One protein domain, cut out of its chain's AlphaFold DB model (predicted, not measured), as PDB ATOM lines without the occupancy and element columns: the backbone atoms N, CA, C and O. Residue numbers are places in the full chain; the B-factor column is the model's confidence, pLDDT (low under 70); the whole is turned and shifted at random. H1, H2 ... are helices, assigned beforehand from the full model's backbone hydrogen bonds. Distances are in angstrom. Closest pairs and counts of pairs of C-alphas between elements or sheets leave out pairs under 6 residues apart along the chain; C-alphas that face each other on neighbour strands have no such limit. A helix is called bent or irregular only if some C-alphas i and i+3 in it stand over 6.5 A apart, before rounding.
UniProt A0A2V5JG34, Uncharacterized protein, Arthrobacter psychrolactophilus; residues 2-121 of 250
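This is residues 2 to 121 of the 250 residues of an uncharacterized protein of Arthrobacter psychrolactophilus (UniProt A0A2V5JG34). The longest helix, H4, runs through the middle of a compact helical body, with H6 side by side with it and running the same way, while H5 folds back from the end of H4 as the second arm of a helical hairpin that is joined near its turn and opens away from it. H3 packs on H5, short H2 sits near the hairpin's turn, where it meets both H4 and H5, and H1 packs on the later half of H4. The printed part has 120 residues with six named helices, H1 to H6 in order along the chain, and no named strand; the class is all helix. The whole is compact, with a radius of gyration of the C-alphas of 14.5 A and spans of 44 by 31 by 23 A.

H4, residues 43 to 62, is 28.2 A long, from C-alpha 43 at (28.458, 54.967, -10.085) to C-alpha 62 at (48.596, 40.979, 3.867). H6, residues 98 to 114, measures 21.2 A and ends at C-alpha 114 at (36.190, 38.829, -5.353); it has a kink of 35 degrees near residue 108 and is only just irregular, with C-alphas 111 and 114 6.9 A apart. H5, residues 67 to 80, measures 20.6 A. H3 is residues 27 to 36, 14.3 A; H1 is residues 2 to 10, 12.5 A, beginning at (46.521, 48.689, -7.894); H2 is residues 20 to 23, 4.8 A.

H4 is the hub, touching four other helices. H4 and H6 touch with 38 pairs of C-alphas within 8 A, the closest being those of Trp 44 and Gly 104 at 3.9 A, at a shallow tilt of 9 degrees, the same way. H4 and H5 form a hairpin, opposite ways at a shallow tilt of 32 degrees, and touch through residues 54 to 61 and 68 to 72 alone; their closest C-alphas, of Ala 57 and Ala 68, are 5.7 A apart. H1 touches residues 52 to 59 of H4, with the C-alphas of Leu 2 and Thr 55 closest at 6.4 A. H2 touches residues 53 to 60 of H4, with the C-alphas of Val 22 and Ala 57 closest at 6.4 A. H3 touches H5, with the C-alphas of Ala 27 and Ser 71 closest at 5.9 A. H1 and H6 are apart. Every O i to N i+4 pair is within hydrogen-bond range in H1, H3 and H4; in H5 it is 9 of 10 and in H6 12 of 13, and H2 is too short for such a pair.

The C-alphas farthest apart, of Arg 16 and Asp 95, are 44.6 A apart. The printed part has no cut. The link from H5 to H6, residues 81 to 97, is long. The mean pLDDT of the printed part is 92.8, and residue 66 is under 70.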
ATOM      1  N   LEU A   2      47.079  49.997  -7.512       81.81
ATOM      2  CA  LEU A   2      46.521  48.689  -7.894       81.81
ATOM      3  C   LEU A   2      47.469  47.864  -8.787       81.81
ATOM      4  O   LEU A   2      47.991  46.849  -8.342       81.81
ATOM      5  N   SER A   3      47.804  48.347  -9.989       86.25
ATOM      6  CA  SER A   3      48.708  47.622 -10.903       86.25
ATOM      7  C   SER A   3      50.122  47.436 -10.344       86.25
ATOM      8  O   SER A   3      50.767  46.439 -10.635       86.25
ATOM      9  N   VAL A   4      50.599  48.383  -9.531       89.88
ATOM     10  CA  VAL A   4      51.940  48.323  -8.927       89.88
ATOM     11  C   VAL A   4      52.002  47.237  -7.857       89.88
ATOM     12  O   VAL A   4      52.929  46.443  -7.879       89.88
ATOM     13  N   GLY A   5      51.014  47.173  -6.961       91.81
ATOM     14  CA  GLY A   5      50.966  46.156  -5.910       91.81
ATOM     15  C   GLY A   5      50.928  44.752  -6.496       91.81
ATOM     16  O   GLY A   5      51.734  43.912  -6.121       91.81
ATOM     17  N   TYR A   6      50.078  44.533  -7.503       92.50
ATOM     18  CA  TYR A   6      50.010  43.240  -8.184       92.50
ATOM     19  C   TYR A   6      51.277  42.899  -8.968       92.50
ATOM     20  O   TYR A   6      51.674  41.740  -8.996       92.50
ATOM     21  N   ALA A   7      51.934  43.881  -9.587       92.56
ATOM     22  CA  ALA A   7      53.217  43.645 -10.239       92.56
ATOM     23  C   ALA A   7      54.305  43.257  -9.227       92.56
ATOM     24  O   ALA A   7      55.075  42.342  -9.499       92.56
ATOM     25  N   LEU A   8      54.358  43.920  -8.065       93.19
ATOM     26  CA  LEU A   8      55.282  43.556  -6.988       93.19
ATOM     27  C   LEU A   8      55.014  42.128  -6.502       93.19
ATOM     28  O   LEU A   8      55.941  41.327  -6.495       93.19
ATOM     29  N   ASP A   9      53.759  41.795  -6.201       92.19
ATOM     30  CA  ASP A   9      53.343  40.466  -5.736       92.19
ATOM     31  C   ASP A   9      53.719  39.355  -6.734       92.19
ATOM     32  O   ASP A   9      54.339  38.357  -6.371       92.19
ATOM     33  N   LEU A  10      53.457  39.568  -8.028       92.44
ATOM     34  CA  LEU A  10      53.854  38.632  -9.089       92.44
ATOM     35  C   LEU A  10      55.376  38.444  -9.199       92.44
ATOM     36  O   LEU A  10      55.826  37.389  -9.645       92.44
ATOM     37  N   LEU A  11      56.160  39.446  -8.795       94.75
ATOM     38  CA  LEU A  11      57.623  39.400  -8.744       94.75
ATOM     39  C   LEU A  11      58.160  38.899  -7.389       94.75
ATOM     40  O   LEU A  11      59.374  38.908  -7.185       94.75
ATOM     41  N   GLY A  12      57.291  38.476  -6.463       93.50
ATOM     42  CA  GLY A  12      57.682  38.050  -5.113       93.50
ATOM     43  C   GLY A  12      58.152  39.204  -4.222       93.50
ATOM     44  O   GLY A  12      58.974  39.006  -3.331       93.50
ATOM     45  N   SER A  13      57.673  40.415  -4.497       93.81
ATOM     46  CA  SER A  13      57.984  41.649  -3.779       93.81
ATOM     47  C   SER A  13      56.718  42.262  -3.181       93.81
ATOM     48  O   SER A  13      55.600  41.817  -3.423       93.81
ATOM     49  N   GLU A  14      56.882  43.316  -2.390       91.25
ATOM     50  CA  GLU A  14      55.797  43.933  -1.633       91.25
ATOM     51  C   GLU A  14      56.044  45.425  -1.391       91.25
ATOM     52  O   GLU A  14      57.154  45.945  -1.542       91.25
ATOM     53  N   PHE A  15      54.992  46.148  -0.999       90.25
ATOM     54  CA  PHE A  15      55.147  47.529  -0.556       90.25
ATOM     55  C   PHE A  15      55.934  47.585   0.750       90.25
ATOM     56  O   PHE A  15      55.520  47.026   1.755       90.25
ATOM     57  N   ARG A  16      57.032  48.347   0.772       89.56
ATOM     58  CA  ARG A  16      57.853  48.521   1.982       89.56
ATOM     59  C   ARG A  16      57.088  49.145   3.158       89.56
ATOM     60  O   ARG A  16      57.372  48.828   4.309       89.56
ATOM     61  N   ASN A  17      56.151  50.042   2.864       90.00
ATOM     62  CA  ASN A  17      55.368  50.787   3.846       90.00
ATOM     63  C   ASN A  17      53.874  50.523   3.626       90.00
ATOM     64  O   ASN A  17      53.487  50.248   2.486       90.00
ATOM     65  N   PRO A  18      53.034  50.642   4.671       90.69
ATOM     66  CA  PRO A  18      51.591  50.610   4.491       90.69
ATOM     67  C   PRO A  18      51.126  51.716   3.546       90.69
ATOM     68  O   PRO A  18      51.736  52.783   3.428       90.69
ATOM     69  N   ILE A  19      49.977  51.485   2.928       92.25
ATOM     70  CA  ILE A  19      49.256  52.522   2.201       92.25
ATOM     71  C   ILE A  19      48.574  53.401   3.251       92.25
ATOM     72  O   ILE A  19      47.487  53.083   3.742       92.25
ATOM     73  N   HIS A  20      49.274  54.470   3.641       90.94
ATOM     74  CA  HIS A  20      48.934  55.316   4.786       90.94
ATOM     75  C   HIS A  20      47.532  55.925   4.710       90.94
ATOM     76  O   HIS A  20      46.840  55.925   5.724       90.94
ATOM     77  N   ASP A  21      47.083  56.351   3.527       89.94
ATOM     78  CA  ASP A  21      45.751  56.947   3.345       89.94
ATOM     79  C   ASP A  21      44.614  55.996   3.739       89.94
ATOM     80  O   ASP A  21      43.562  56.442   4.180       89.94
ATOM     81  N   VAL A  22      44.825  54.682   3.608       91.44
ATOM     82  CA  VAL A  22      43.858  53.662   4.042       91.44
ATOM     83  C   VAL A  22      44.137  53.208   5.471       91.44
ATOM     84  O   VAL A  22      43.208  53.053   6.253       91.44
ATOM     85  N   ALA A  23      45.409  53.043   5.848       88.94
ATOM     86  CA  ALA A  23      45.785  52.604   7.194       88.94
ATOM     87  C   ALA A  23      45.425  53.621   8.294       88.94
ATOM     88  O   ALA A  23      45.210  53.231   9.442       88.94
ATOM     89  N   GLY A  24      45.405  54.914   7.956       89.50
ATOM     90  CA  GLY A  24      45.087  56.016   8.864       89.50
ATOM     91  C   GLY A  24      43.639  56.504   8.804       89.50
ATOM     92  O   GLY A  24      43.287  57.393   9.573       89.50
ATOM     93  N   MET A  25      42.804  55.962   7.912       92.12
ATOM     94  CA  MET A  25      41.406  56.380   7.779       92.12
ATOM     95  C   MET A  25      40.567  55.818   8.926       92.12
ATOM     96  O   MET A  25      40.556  54.606   9.155       92.12
ATOM     97  N   SER A  26      39.849  56.685   9.643       91.31
ATOM     98  CA  SER A  26      38.934  56.236  10.690       91.31
ATOM     99  C   SER A  26      37.660  55.622  10.098       91.31
ATOM    100  O   SER A  26      37.272  55.915   8.966       91.31
ATOM    101  N   ALA A  27      36.968  54.800  10.889       90.75
ATOM    102  CA  ALA A  27      35.661  54.245  10.532       90.75
ATOM    103  C   ALA A  27      34.640  55.338  10.161       90.75
ATOM    104  O   ALA A  27      33.907  55.207   9.181       90.75
ATOM    105  N   THR A  28      34.618  56.436  10.924       93.25
ATOM    106  CA  THR A  28      33.731  57.578  10.678       93.25
ATOM    107  C   THR A  28      34.056  58.260   9.353       93.25
ATOM    108  O   THR A  28      33.144  58.516   8.569       93.25
ATOM    109  N   ASP A  29      35.338  58.503   9.073       94.94
ATOM    110  CA  ASP A  29      35.765  59.145   7.823       94.94
ATOM    111  C   ASP A  29      35.449  58.264   6.612       94.94
ATOM    112  O   ASP A  29      35.007  58.767   5.579       94.94
ATOM    113  N   LEU A  30      35.625  56.945   6.744       96.00
ATOM    114  CA  LEU A  30      35.280  55.983   5.701       96.00
ATOM    115  C   LEU A  30      33.781  56.013   5.386       96.00
ATOM    116  O   LEU A  30      33.412  56.128   4.219       96.00
ATOM    117  N   LEU A  31      32.913  55.965   6.402       96.25
ATOM    118  CA  LEU A  31      31.461  56.046   6.206       96.25
ATOM    119  C   LEU A  31      31.044  57.368   5.561       96.25
ATOM    120  O   LEU A  31      30.338  57.361   4.555       96.25
ATOM    121  N   GLN A  32      31.536  58.494   6.088       97.12
ATOM    122  CA  GLN A  32      31.259  59.817   5.522       97.12
ATOM    123  C   GLN A  32      31.707  59.905   4.065       97.12
ATOM    124  O   GLN A  32      31.005  60.467   3.224       97.12
ATOM    125  N   ARG A  33      32.868  59.322   3.746       97.62
ATOM    126  CA  ARG A  33      33.372  59.286   2.380       97.62
ATOM    127  C   ARG A  33      32.483  58.443   1.474       97.62
ATOM    128  O   ARG A  33      32.161  58.915   0.390       97.62
ATOM    129  N   LEU A  34      32.082  57.247   1.903       97.88
ATOM    130  CA  LEU A  34      31.203  56.360   1.135       97.88
ATOM    131  C   LEU A  34      29.840  57.003   0.860       97.88
ATOM    132  O   LEU A  34      29.365  56.949  -0.274       97.88
ATOM    133  N   ASP A  35      29.246  57.660   1.857       97.31
ATOM    134  CA  ASP A  35      27.959  58.348   1.717       97.31
ATOM    135  C   ASP A  35      28.051  59.578   0.791       97.31
ATOM    136  O   ASP A  35      27.080  59.926   0.120       97.31
ATOM    137  N   ALA A  36      29.224  60.216   0.704       97.75
ATOM    138  CA  ALA A  36      29.466  61.370  -0.164       97.75
ATOM    139  C   ALA A  36      29.798  61.008  -1.626       97.75
ATOM    140  O   ALA A  36      29.850  61.899  -2.481       97.75
ATOM    141  N   LEU A  37      30.052  59.732  -1.935       98.19
ATOM    142  CA  LEU A  37      30.373  59.306  -3.298       98.19
ATOM    143  C   LEU A  37      29.168  59.484  -4.243       98.19
ATOM    144  O   LEU A  37      28.013  59.303  -3.847       98.19
ATOM    145  N   PRO A  38      29.403  59.796  -5.529       96.50
ATOM    146  CA  PRO A  38      28.355  60.159  -6.479       96.50
ATOM    147  C   PRO A  38      27.574  58.954  -7.043       96.50
ATOM    148  O   PRO A  38      27.294  58.912  -8.238       96.50
ATOM    149  N   TRP A  39      27.165  57.995  -6.204       95.62
ATOM    150  CA  TRP A  39      26.574  56.706  -6.608       95.62
ATOM    151  C   TRP A  39      25.452  56.794  -7.645       95.62
ATOM    152  O   TRP A  39      25.386  55.961  -8.539       95.62
ATOM    153  N   GLN A  40      24.572  57.792  -7.547       92.06
ATOM    154  CA  GLN A  40      23.419  57.899  -8.447       92.06
ATOM    155  C   GLN A  40      23.779  58.421  -9.843       92.06
ATOM    156  O   GLN A  40      23.188  57.990 -10.826       92.06
ATOM    157  N   LYS A  41      24.747  59.340  -9.936       88.00
ATOM    158  CA  LYS A  41      25.104  60.036 -11.187       88.00
ATOM    159  C   LYS A  41      26.369  59.483 -11.849       88.00
ATOM    160  O   LYS A  41      26.473  59.451 -13.069       88.00
ATOM    161  N   GLU A  42      27.319  59.027 -11.038       94.12
ATOM    162  CA  GLU A  42      28.650  58.573 -11.441       94.12
ATOM    163  C   GLU A  42      29.034  57.306 -10.658       94.12
ATOM    164  O   GLU A  42      30.081  57.239 -10.017       94.12
ATOM    165  N   ALA A  43      28.190  56.267 -10.718       96.06
ATOM    166  CA  ALA A  43      28.458  54.967 -10.085       96.06
ATOM    167  C   ALA A  43      29.829  54.376 -10.470       96.06
ATOM    168  O   ALA A  43      30.458  53.673  -9.680       96.06
ATOM    169  N   TRP A  44      30.313  54.716 -11.668       96.25
ATOM    170  CA  TRP A  44      31.656  54.402 -12.139       96.25
ATOM    171  C   TRP A  44      32.750  54.950 -11.217       96.25
ATOM    172  O   TRP A  44      33.649  54.213 -10.813       96.25
ATOM    173  N   GLU A  45      32.667  56.237 -10.874       97.00
ATOM    174  CA  GLU A  45      33.648  56.922 -10.031       97.00
ATOM    175  C   GLU A  45      33.612  56.357  -8.612       97.00
ATOM    176  O   GLU A  45      34.657  56.044  -8.040       97.00
ATOM    177  N   SER A  46      32.408  56.141  -8.077       98.12
ATOM    178  CA  SER A  46      32.221  55.513  -6.771       98.12
ATOM    179  C   SER A  46      32.838  54.115  -6.722       98.12
ATOM    180  O   SER A  46      33.604  53.804  -5.810       98.12
ATOM    181  N   GLY A  47      32.567  53.284  -7.733       97.88
ATOM    182  CA  GLY A  47      33.120  51.937  -7.825       97.88
ATOM    183  C   GLY A  47      34.640  51.920  -7.979       97.88
ATOM    184  O   GLY A  47      35.313  51.116  -7.340       97.88
ATOM    185  N   ALA A  48      35.202  52.845  -8.763       96.81
ATOM    186  CA  ALA A  48      36.648  53.001  -8.904       96.81
ATOM    187  C   ALA A  48      37.322  53.441  -7.595       96.81
ATOM    188  O   ALA A  48      38.411  52.963  -7.274       96.81
ATOM    189  N   TRP A  49      36.685  54.327  -6.823       97.75
ATOM    190  CA  TRP A  49      37.193  54.723  -5.512       97.75
ATOM    191  C   TRP A  49      37.225  53.532  -4.547       97.75
ATOM    192  O   TRP A  49      38.245  53.295  -3.898       97.75
ATOM    193  N   VAL A  50      36.144  52.745  -4.500       97.88
ATOM    194  CA  VAL A  50      36.063  51.558  -3.636       97.88
ATOM    195  C   VAL A  50      37.058  50.476  -4.053       97.88
ATOM    196  O   VAL A  50      37.704  49.892  -3.193       97.88
ATOM    197  N   ASP A  51      37.238  50.239  -5.350       97.12
ATOM    198  CA  ASP A  51      38.241  49.308  -5.887       97.12
ATOM    199  C   ASP A  51      39.660  49.650  -5.408       97.12
ATOM    200  O   ASP A  51      40.393  48.795  -4.905       97.12
ATOM    201  N   VAL A  52      40.030  50.931  -5.505       95.88
ATOM    202  CA  VAL A  52      41.314  51.439  -5.013       95.88
ATOM    203  C   VAL A  52      41.421  51.237  -3.504       95.88
ATOM    204  O   VAL A  52      42.421  50.686  -3.042       95.88
ATOM    205  N   TRP A  53      40.404  51.643  -2.743       96.50
ATOM    206  CA  TRP A  53      40.424  51.533  -1.288       96.50
ATOM    207  C   TRP A  53      40.518  50.070  -0.829       96.50
ATOM    208  O   TRP A  53      41.397  49.736  -0.037       96.50
ATOM    209  N   GLY A  54      39.684  49.177  -1.369       95.62
ATOM    210  CA  GLY A  54      39.659  47.752  -1.024       95.62
ATOM    211  C   GLY A  54      40.963  47.041  -1.383       95.62
ATOM    212  O   GLY A  54      41.523  46.306  -0.570       95.62
ATOM    213  N   THR A  55      41.534  47.366  -2.545       95.00
ATOM    214  CA  THR A  55      42.853  46.862  -2.945       95.00
ATOM    215  C   THR A  55      43.954  47.339  -1.994       95.00
ATOM    216  O   THR A  55      44.849  46.572  -1.650       95.00
ATOM    217  N   ALA A  56      43.911  48.595  -1.543       94.25
ATOM    218  CA  ALA A  56      44.853  49.094  -0.543       94.25
ATOM    219  C   ALA A  56      44.688  48.419   0.822       94.25
ATOM    220  O   ALA A  56      45.686  48.085   1.461       94.25
ATOM    221  N   ALA A  57      43.444  48.205   1.257       93.69
ATOM    222  CA  ALA A  57      43.144  47.489   2.488       93.69
ATOM    223  C   ALA A  57      43.718  46.069   2.442       93.69
ATOM    224  O   ALA A  57      44.399  45.671   3.382       93.69
ATOM    225  N   TYR A  58      43.563  45.359   1.319       93.19
ATOM    226  CA  TYR A  58      44.202  44.060   1.101       93.19
ATOM    227  C   TYR A  58      45.724  44.111   1.299       93.19
ATOM    228  O   TYR A  58      46.258  43.317   2.070       93.19
ATOM    229  N   TRP A  59      46.432  45.049   0.661       92.88
ATOM    230  CA  TRP A  59      47.892  45.135   0.815       92.88
ATOM    231  C   TRP A  59      48.317  45.440   2.254       92.88
ATOM    232  O   TRP A  59      49.342  44.943   2.715       92.88
ATOM    233  N   ASN A  60      47.528  46.233   2.980       92.62
ATOM    234  CA  ASN A  60      47.774  46.493   4.394       92.62
ATOM    235  C   ASN A  60      47.518  45.234   5.252       92.62
ATOM    236  O   ASN A  60      48.327  44.910   6.123       92.62
ATOM    237  N   LEU A  61      46.436  44.497   4.987       89.75
ATOM    238  CA  LEU A  61      46.089  43.250   5.680       89.75
ATOM    239  C   LEU A  61      47.120  42.148   5.461       89.75
ATOM    240  O   LEU A  61      47.562  41.528   6.424       89.75
ATOM    241  N   ALA A  62      47.569  41.957   4.219       87.06
ATOM    242  CA  ALA A  62      48.596  40.979   3.867       87.06
ATOM    243  C   ALA A  62      49.919  41.203   4.633       87.06
ATOM    244  O   ALA A  62      50.701  40.274   4.807       87.06
ATOM    245  N   ARG A  63      50.145  42.423   5.144       83.56
ATOM    246  CA  ARG A  63      51.300  42.808   5.973       83.56
ATOM    247  C   ARG A  63      51.015  42.816   7.482       83.56
ATOM    248  O   ARG A  63      51.848  43.276   8.260       83.56
ATOM    249  N   GLY A  64      49.842  42.354   7.915       81.75
ATOM    250  CA  GLY A  64      49.458  42.289   9.328       81.75
ATOM    251  C   GLY A  64      49.109  43.644   9.958       81.75
ATOM    252  O   GLY A  64      49.200  43.801  11.180       81.75
ATOM    253  N   HIS A  65      48.718  44.648   9.164       80.00
ATOM    254  CA  HIS A  65      48.274  45.935   9.704       80.00
ATOM    255  C   HIS A  65      46.857  45.829  10.296       80.00
ATOM    256  O   HIS A  65      45.861  45.956   9.591       80.00
ATOM    257  N   LYS A  66      46.782  45.663  11.624       68.38
ATOM    258  CA  LYS A  66      45.550  45.370  12.390       68.38
ATOM    259  C   LYS A  66      44.372  46.332  12.174       68.38
ATOM    260  O   LYS A  66      43.228  45.901  12.214       68.38
ATOM    261  N   ASN A  67      44.623  47.619  11.925       71.81
ATOM    262  CA  ASN A  67      43.538  48.590  11.707       71.81
ATOM    263  C   ASN A  67      42.768  48.350  10.397       71.81
ATOM    264  O   ASN A  67      41.677  48.885  10.227       71.81
ATOM    265  N   ALA A  68      43.326  47.572   9.466       76.56
ATOM    266  CA  ALA A  68      42.701  47.337   8.173       76.56
ATOM    267  C   ALA A  68      41.516  46.356   8.246       76.56
ATOM    268  O   ALA A  68      40.648  46.434   7.384       76.56
ATOM    269  N   GLU A  69      41.438  45.491   9.268       80.94
ATOM    270  CA  GLU A  69      40.349  44.507   9.409       80.94
ATOM    271  C   GLU A  69      39.017  45.200   9.711       80.94
ATOM    272  O   GLU A  69      38.069  45.084   8.942       80.94
ATOM    273  N   VAL A  70      38.974  46.022  10.765       82.38
ATOM    274  CA  VAL A  70      37.752  46.739  11.176       82.38
ATOM    275  C   VAL A  70      37.231  47.650  10.063       82.38
ATOM    276  O   VAL A  70      36.030  47.706   9.802       82.38
ATOM    277  N   SER A  71      38.130  48.367   9.385       87.56
ATOM    278  CA  SER A  71      37.742  49.245   8.281       87.56
ATOM    279  C   SER A  71      37.245  48.452   7.067       87.56
ATOM    280  O   SER A  71      36.341  48.915   6.372       87.56
ATOM    281  N   LEU A  72      37.800  47.261   6.810       90.88
ATOM    282  CA  LEU A  72      37.329  46.384   5.741       90.88
ATOM    283  C   LEU A  72      35.936  45.821   6.046       90.88
ATOM    284  O   LEU A  72      35.071  45.884   5.173       90.88
ATOM    285  N   ASP A  73      35.693  45.337   7.264       91.50
ATOM    286  CA  ASP A  73      34.376  44.837   7.680       91.50
ATOM    287  C   ASP A  73      33.307  45.924   7.544       91.50
ATOM    288  O   ASP A  73      32.212  45.683   7.030       91.50
ATOM    289  N   LEU A  74      33.644  47.155   7.938       94.06
ATOM    290  CA  LEU A  74      32.766  48.308   7.787       94.06
ATOM    291  C   LEU A  74      32.490  48.632   6.314       94.06
ATOM    292  O   LEU A  74      31.337  48.885   5.958       94.06
ATOM    293  N   LEU A  75      33.516  48.604   5.454       96.25
ATOM    294  CA  LEU A  75      33.340  48.802   4.015       96.25
ATOM    295  C   LEU A  75      32.405  47.734   3.437       96.25
ATOM    296  O   LEU A  75      31.422  48.074   2.781       96.25
ATOM    297  N   LEU A  76      32.694  46.455   3.682       96.06
ATOM    298  CA  LEU A  76      31.904  45.337   3.166       96.06
ATOM    299  C   LEU A  76      30.463  45.401   3.681       96.06
ATOM    300  O   LEU A  76      29.528  45.288   2.891       96.06
ATOM    301  N   GLY A  77      30.264  45.674   4.972       95.88
ATOM    302  CA  GLY A  77      28.941  45.866   5.559       95.88
ATOM    303  C   GLY A  77      28.169  47.013   4.904       95.88
ATOM    304  O   GLY A  77      27.003  46.846   4.538       95.88
ATOM    305  N   TRP A  78      28.812  48.165   4.685       97.62
ATOM    306  CA  TRP A  78      28.192  49.300   3.994       97.62
ATOM    307  C   TRP A  78      27.792  48.930   2.561       97.62
ATOM    308  O   TRP A  78      26.665  49.211   2.151       97.62
ATOM    309  N   LEU A  79      28.682  48.258   1.823       97.56
ATOM    310  CA  LEU A  79      28.470  47.856   0.432       97.56
ATOM    311  C   LEU A  79      27.320  46.857   0.294       97.56
ATOM    312  O   LEU A  79      26.383  47.097  -0.468       97.56
ATOM    313  N   LEU A  80      27.374  45.756   1.042       96.31
ATOM    314  CA  LEU A  80      26.430  44.643   0.926       96.31
ATOM    315  C   LEU A  80      25.021  45.011   1.404       96.31
ATOM    316  O   LEU A  80      24.050  44.408   0.959       96.31
ATOM    317  N   THR A  81      24.881  46.028   2.256       96.44
ATOM    318  CA  THR A  81      23.570  46.522   2.716       96.44
ATOM    319  C   THR A  81      22.959  47.599   1.814       96.44
ATOM    320  O   THR A  81      21.828  48.017   2.054       96.44
ATOM    321  N   ARG A  82      23.680  48.063   0.782       96.62
ATOM    322  CA  ARG A  82      23.260  49.175  -0.096       96.62
ATOM    323  C   ARG A  82      23.243  48.833  -1.582       96.62
ATOM    324  O   ARG A  82      23.160  49.729  -2.422       96.62
ATOM    325  N   VAL A  83      23.313  47.550  -1.920       96.56
ATOM    326  CA  VAL A  83      23.063  47.100  -3.294       96.56
ATOM    327  C   VAL A  83      21.618  47.430  -3.655       96.56
ATOM    328  O   VAL A  83      20.711  47.180  -2.864       96.56
ATOM    329  N   ASN A  84      21.385  47.996  -4.839       96.25
ATOM    330  CA  ASN A  84      20.034  48.299  -5.284       96.25
ATOM    331  C   ASN A  84      19.271  46.982  -5.544       96.25
ATOM    332  O   ASN A  84      19.670  46.224  -6.430       96.25
ATOM    333  N   PRO A  85      18.169  46.695  -4.828       96.50
ATOM    334  CA  PRO A  85      17.459  45.429  -4.964       96.50
ATOM    335  C   PRO A  85      16.748  45.261  -6.310       96.50
ATOM    336  O   PRO A  85      16.425  44.132  -6.665       96.50
ATOM    337  N   SER A  86      16.485  46.337  -7.065       96.19
ATOM    338  CA  SER A  86      15.826  46.226  -8.373       96.19
ATOM    339  C   SER A  86      16.793  45.877  -9.504       96.19
ATOM    340  O   SER A  86      16.389  45.202 -10.449       96.19
ATOM    341  N   SER A  87      18.062  46.287  -9.401       96.69
ATOM    342  CA  SER A  87      19.072  46.113 -10.454       96.69
ATOM    343  C   SER A  87      20.243  45.206 -10.065       96.69
ATOM    344  O   SER A  87      20.976  44.751 -10.937       96.69
ATOM    345  N   GLY A  88      20.453  44.933  -8.777       97.31
ATOM    346  CA  GLY A  88      21.594  44.154  -8.283       97.31
ATOM    347  C   GLY A  88      22.950  44.865  -8.390       97.31
ATOM    348  O   GLY A  88      23.981  44.236  -8.168       97.31
ATOM    349  N   VAL A  89      22.967  46.166  -8.704       97.19
ATOM    350  CA  VAL A  89      24.180  47.004  -8.761       97.19
ATOM    351  C   VAL A  89      24.099  48.177  -7.777       97.19
ATOM    352  O   VAL A  89      23.046  48.448  -7.206       97.19
ATOM    353  N   TRP A  90      25.203  48.895  -7.555       96.62
ATOM    354  CA  TRP A  90      25.176  50.160  -6.809       96.62
ATOM    355  C   TRP A  90      24.846  51.331  -7.743       96.62
ATOM    356  O   TRP A  90      25.402  51.434  -8.837       96.62
ATOM    357  N   GLY A  91      23.972  52.232  -7.286       92.69
ATOM    358  CA  GLY A  91      23.482  53.368  -8.076       92.69
ATOM    359  C   GLY A  91      22.233  53.058  -8.916       92.69
ATOM    360  O   GLY A  91      21.568  52.034  -8.726       92.69
ATOM    361  N   SER A  92      21.899  53.976  -9.827       89.31
ATOM    362  CA  SER A  92      20.854  53.780 -10.844       89.31
ATOM    363  C   SER A  92      21.403  52.961 -12.024       89.31
ATOM    364  O   SER A  92      22.595  53.005 -12.335       89.31
ATOM    365  N   SER A  93      20.529  52.191 -12.674       88.25
ATOM    366  CA  SER A  93      20.855  51.394 -13.861       88.25
ATOM    367  C   SER A  93      19.837  51.595 -14.990       88.25
ATOM    368  O   SER A  93      19.511  50.661 -15.729       88.25
ATOM    369  N   ASP A  94      19.351  52.823 -15.122       88.38
ATOM    370  CA  ASP A  94      18.503  53.247 -16.232       88.38
ATOM    371  C   ASP A  94      19.339  53.354 -17.527       88.38
ATOM    372  O   ASP A  94      20.567  53.222 -17.504       88.38
ATOM    373  N   ASP A  95      18.707  53.586 -18.681       84.38
ATOM    374  CA  ASP A  95      19.383  53.537 -19.994       84.38
ATOM    375  C   ASP A  95      20.597  54.470 -20.144       84.38
ATOM    376  O   ASP A  95      21.550  54.129 -20.859       84.38
ATOM    377  N   ASP A  96      20.593  55.598 -19.433       85.12
ATOM    378  CA  ASP A  96      21.667  56.597 -19.449       85.12
ATOM    379  C   ASP A  96      22.785  56.313 -18.429       85.12
ATOM    380  O   ASP A  96      23.906  56.808 -18.566       85.12
ATOM    381  N   THR A  97      22.509  55.510 -17.396       89.62
ATOM    382  CA  THR A  97      23.423  55.274 -16.263       89.62
ATOM    383  C   THR A  97      23.977  53.851 -16.223       89.62
ATOM    384  O   THR A  97      25.025  53.629 -15.611       89.62
ATOM    385  N   ARG A  98      23.352  52.901 -16.934       94.19
ATOM    386  CA  ARG A  98      23.694  51.468 -16.929       94.19
ATOM    387  C   ARG A  98      25.161  51.168 -17.231       94.19
ATOM    388  O   ARG A  98      25.763  50.363 -16.529       94.19
ATOM    389  N   LEU A  99      25.775  51.834 -18.216       94.00
ATOM    390  CA  LEU A  99      27.214  51.655 -18.486       94.00
ATOM    391  C   LEU A  99      28.050  51.944 -17.229       94.00
ATOM    392  O   LEU A  99      28.970  51.197 -16.893       94.00
ATOM    393  N   LYS A 100      27.746  53.045 -16.536       95.50
ATOM    394  CA  LYS A 100      28.520  53.499 -15.378       95.50
ATOM    395  C   LYS A 100      28.299  52.598 -14.173       95.50
ATOM    396  O   LYS A 100      29.265  52.310 -13.472       95.50
ATOM    397  N   SER A 101      27.069  52.152 -13.931       96.81
ATOM    398  CA  SER A 101      26.767  51.274 -12.799       96.81
ATOM    399  C   SER A 101      27.304  49.861 -12.994       96.81
ATOM    400  O   SER A 101      27.878  49.317 -12.053       96.81
ATOM    401  N   VAL A 102      27.251  49.302 -14.207       97.38
ATOM    402  CA  VAL A 102      27.851  47.989 -14.507       97.38
ATOM    403  C   VAL A 102      29.384  48.044 -14.446       97.38
ATOM    404  O   VAL A 102      29.998  47.214 -13.776       97.38
ATOM    405  N   ASN A 103      30.024  49.064 -15.031       96.50
ATOM    406  CA  ASN A 103      31.480  49.221 -14.908       96.50
ATOM    407  C   ASN A 103      31.908  49.491 -13.450       96.50
ATOM    408  O   ASN A 103      32.893  48.925 -12.970       96.50
ATOM    409  N   GLY A 104      31.149  50.320 -12.725       97.38
ATOM    410  CA  GLY A 104      31.359  50.580 -11.302       97.38
ATOM    411  C   GLY A 104      31.247  49.311 -10.459       97.38
ATOM    412  O   GLY A 104      32.117  49.061  -9.625       97.38
ATOM    413  N   TYR A 105      30.240  48.473 -10.728       97.50
ATOM    414  CA  TYR A 105      30.057  47.170 -10.090       97.50
ATOM    415  C   TYR A 105      31.274  46.266 -10.307       97.50
ATOM    416  O   TYR A 105      31.827  45.743  -9.340       97.50
ATOM    417  N   TYR A 106      31.724  46.105 -11.555       96.56
ATOM    418  CA  TYR A 106      32.883  45.267 -11.878       96.56
ATOM    419  C   TYR A 106      34.135  45.708 -11.101       96.56
ATOM    420  O   TYR A 106      34.784  44.890 -10.449       96.56
ATOM    421  N   ARG A 107      34.455  47.010 -11.114       95.56
ATOM    422  CA  ARG A 107      35.638  47.546 -10.419       95.56
ATOM    423  C   ARG A 107      35.565  47.285  -8.927       95.56
ATOM    424  O   ARG A 107      36.490  46.726  -8.342       95.56
ATOM    425  N   LEU A 108      34.448  47.690  -8.337       96.69
ATOM    426  CA  LEU A 108      34.206  47.597  -6.911       96.69
ATOM    427  C   LEU A 108      34.315  46.155  -6.434       96.69
ATOM    428  O   LEU A 108      35.048  45.880  -5.486       96.69
ATOM    429  N   THR A 109      33.616  45.235  -7.100       96.56
ATOM    430  CA  THR A 109      33.597  43.825  -6.701       96.56
ATOM    431  C   THR A 109      34.957  43.169  -6.859       96.56
ATOM    432  O   THR A 109      35.362  42.431  -5.966       96.56
ATOM    433  N   ARG A 110      35.718  43.490  -7.908       95.00
ATOM    434  CA  ARG A 110      37.096  43.008  -8.049       95.00
ATOM    435  C   ARG A 110      37.981  43.421  -6.871       95.00
ATOM    436  O   ARG A 110      38.686  42.577  -6.336       95.00
ATOM    437  N   GLY A 111      37.934  44.686  -6.452       94.88
ATOM    438  CA  GLY A 111      38.753  45.192  -5.342       94.88
ATOM    439  C   GLY A 111      38.242  44.829  -3.942       94.88
ATOM    440  O   GLY A 111      38.909  45.146  -2.959       94.88
ATOM    441  N   THR A 112      37.068  44.194  -3.828       95.56
ATOM    442  CA  THR A 112      36.438  43.859  -2.539       95.56
ATOM    443  C   THR A 112      35.871  42.438  -2.529       95.56
ATOM    444  O   THR A 112      36.505  41.514  -2.039       95.56
ATOM    445  N   VAL A 113      34.687  42.232  -3.092       94.69
ATOM    446  CA  VAL A 113      33.942  40.970  -3.065       94.69
ATOM    447  C   VAL A 113      34.779  39.785  -3.559       94.69
ATOM    448  O   VAL A 113      34.957  38.817  -2.827       94.69
ATOM    449  N   VAL A 114      35.336  39.876  -4.769       94.62
ATOM    450  CA  VAL A 114      36.190  38.829  -5.353       94.62
ATOM    451  C   VAL A 114      37.487  38.709  -4.560       94.62
ATOM    452  O   VAL A 114      37.884  37.605  -4.196       94.62
ATOM    453  N   GLN A 115      38.101  39.847  -4.220       93.75
ATOM    454  CA  GLN A 115      39.348  39.922  -3.455       93.75
ATOM    455  C   GLN A 115      39.297  39.142  -2.133       93.75
ATOM    456  O   GLN A 115      40.291  38.515  -1.759       93.75
ATOM    457  N   PHE A 116      38.152  39.183  -1.450       94.19
ATOM    458  CA  PHE A 116      37.947  38.625  -0.112       94.19
ATOM    459  C   PHE A 116      37.020  37.399  -0.086       94.19
ATOM    460  O   PHE A 116      36.671  36.918   0.988       94.19
ATOM    461  N   GLY A 117      36.613  36.882  -1.252       93.38
ATOM    462  CA  GLY A 117      35.777  35.680  -1.351       93.38
ATOM    463  C   GLY A 117      34.378  35.833  -0.753       93.38
ATOM    464  O   GLY A 117      33.837  34.880  -0.198       93.38
ATOM    465  N   VAL A 118      33.798  37.028  -0.850       93.44
ATOM    466  CA  VAL A 118      32.486  37.355  -0.281       93.44
ATOM    467  C   VAL A 118      31.386  37.159  -1.328       93.44
ATOM    468  O   VAL A 118      31.614  37.286  -2.529       93.44
ATOM    469  N   THR A 119      30.170  36.843  -0.887       92.44
ATOM    470  CA  THR A 119      28.976  36.771  -1.743       92.44
ATOM    471  C   THR A 119      28.308  38.136  -1.896       92.44
ATOM    472  O   THR A 119      28.448  39.007  -1.040       92.44
ATOM    473  N   VAL A 120      27.517  38.320  -2.950       91.38
ATOM    474  CA  VAL A 120      26.773  39.568  -3.208       91.38
ATOM    475  C   VAL A 120      25.269  39.314  -3.161       91.38
ATOM    476  O   VAL A 120      24.820  38.263  -3.607       91.38
ATOM    477  N   PRO A 121      24.456  40.249  -2.646       96.38
ATOM    478  CA  PRO A 121      23.004  40.107  -2.658       96.38
ATOM    479  C   PRO A 121      22.420  40.358  -4.061       96.38
ATOM    480  O   PRO A 121      23.072  40.923  -4.938       96.38
TER     481      PRO A 121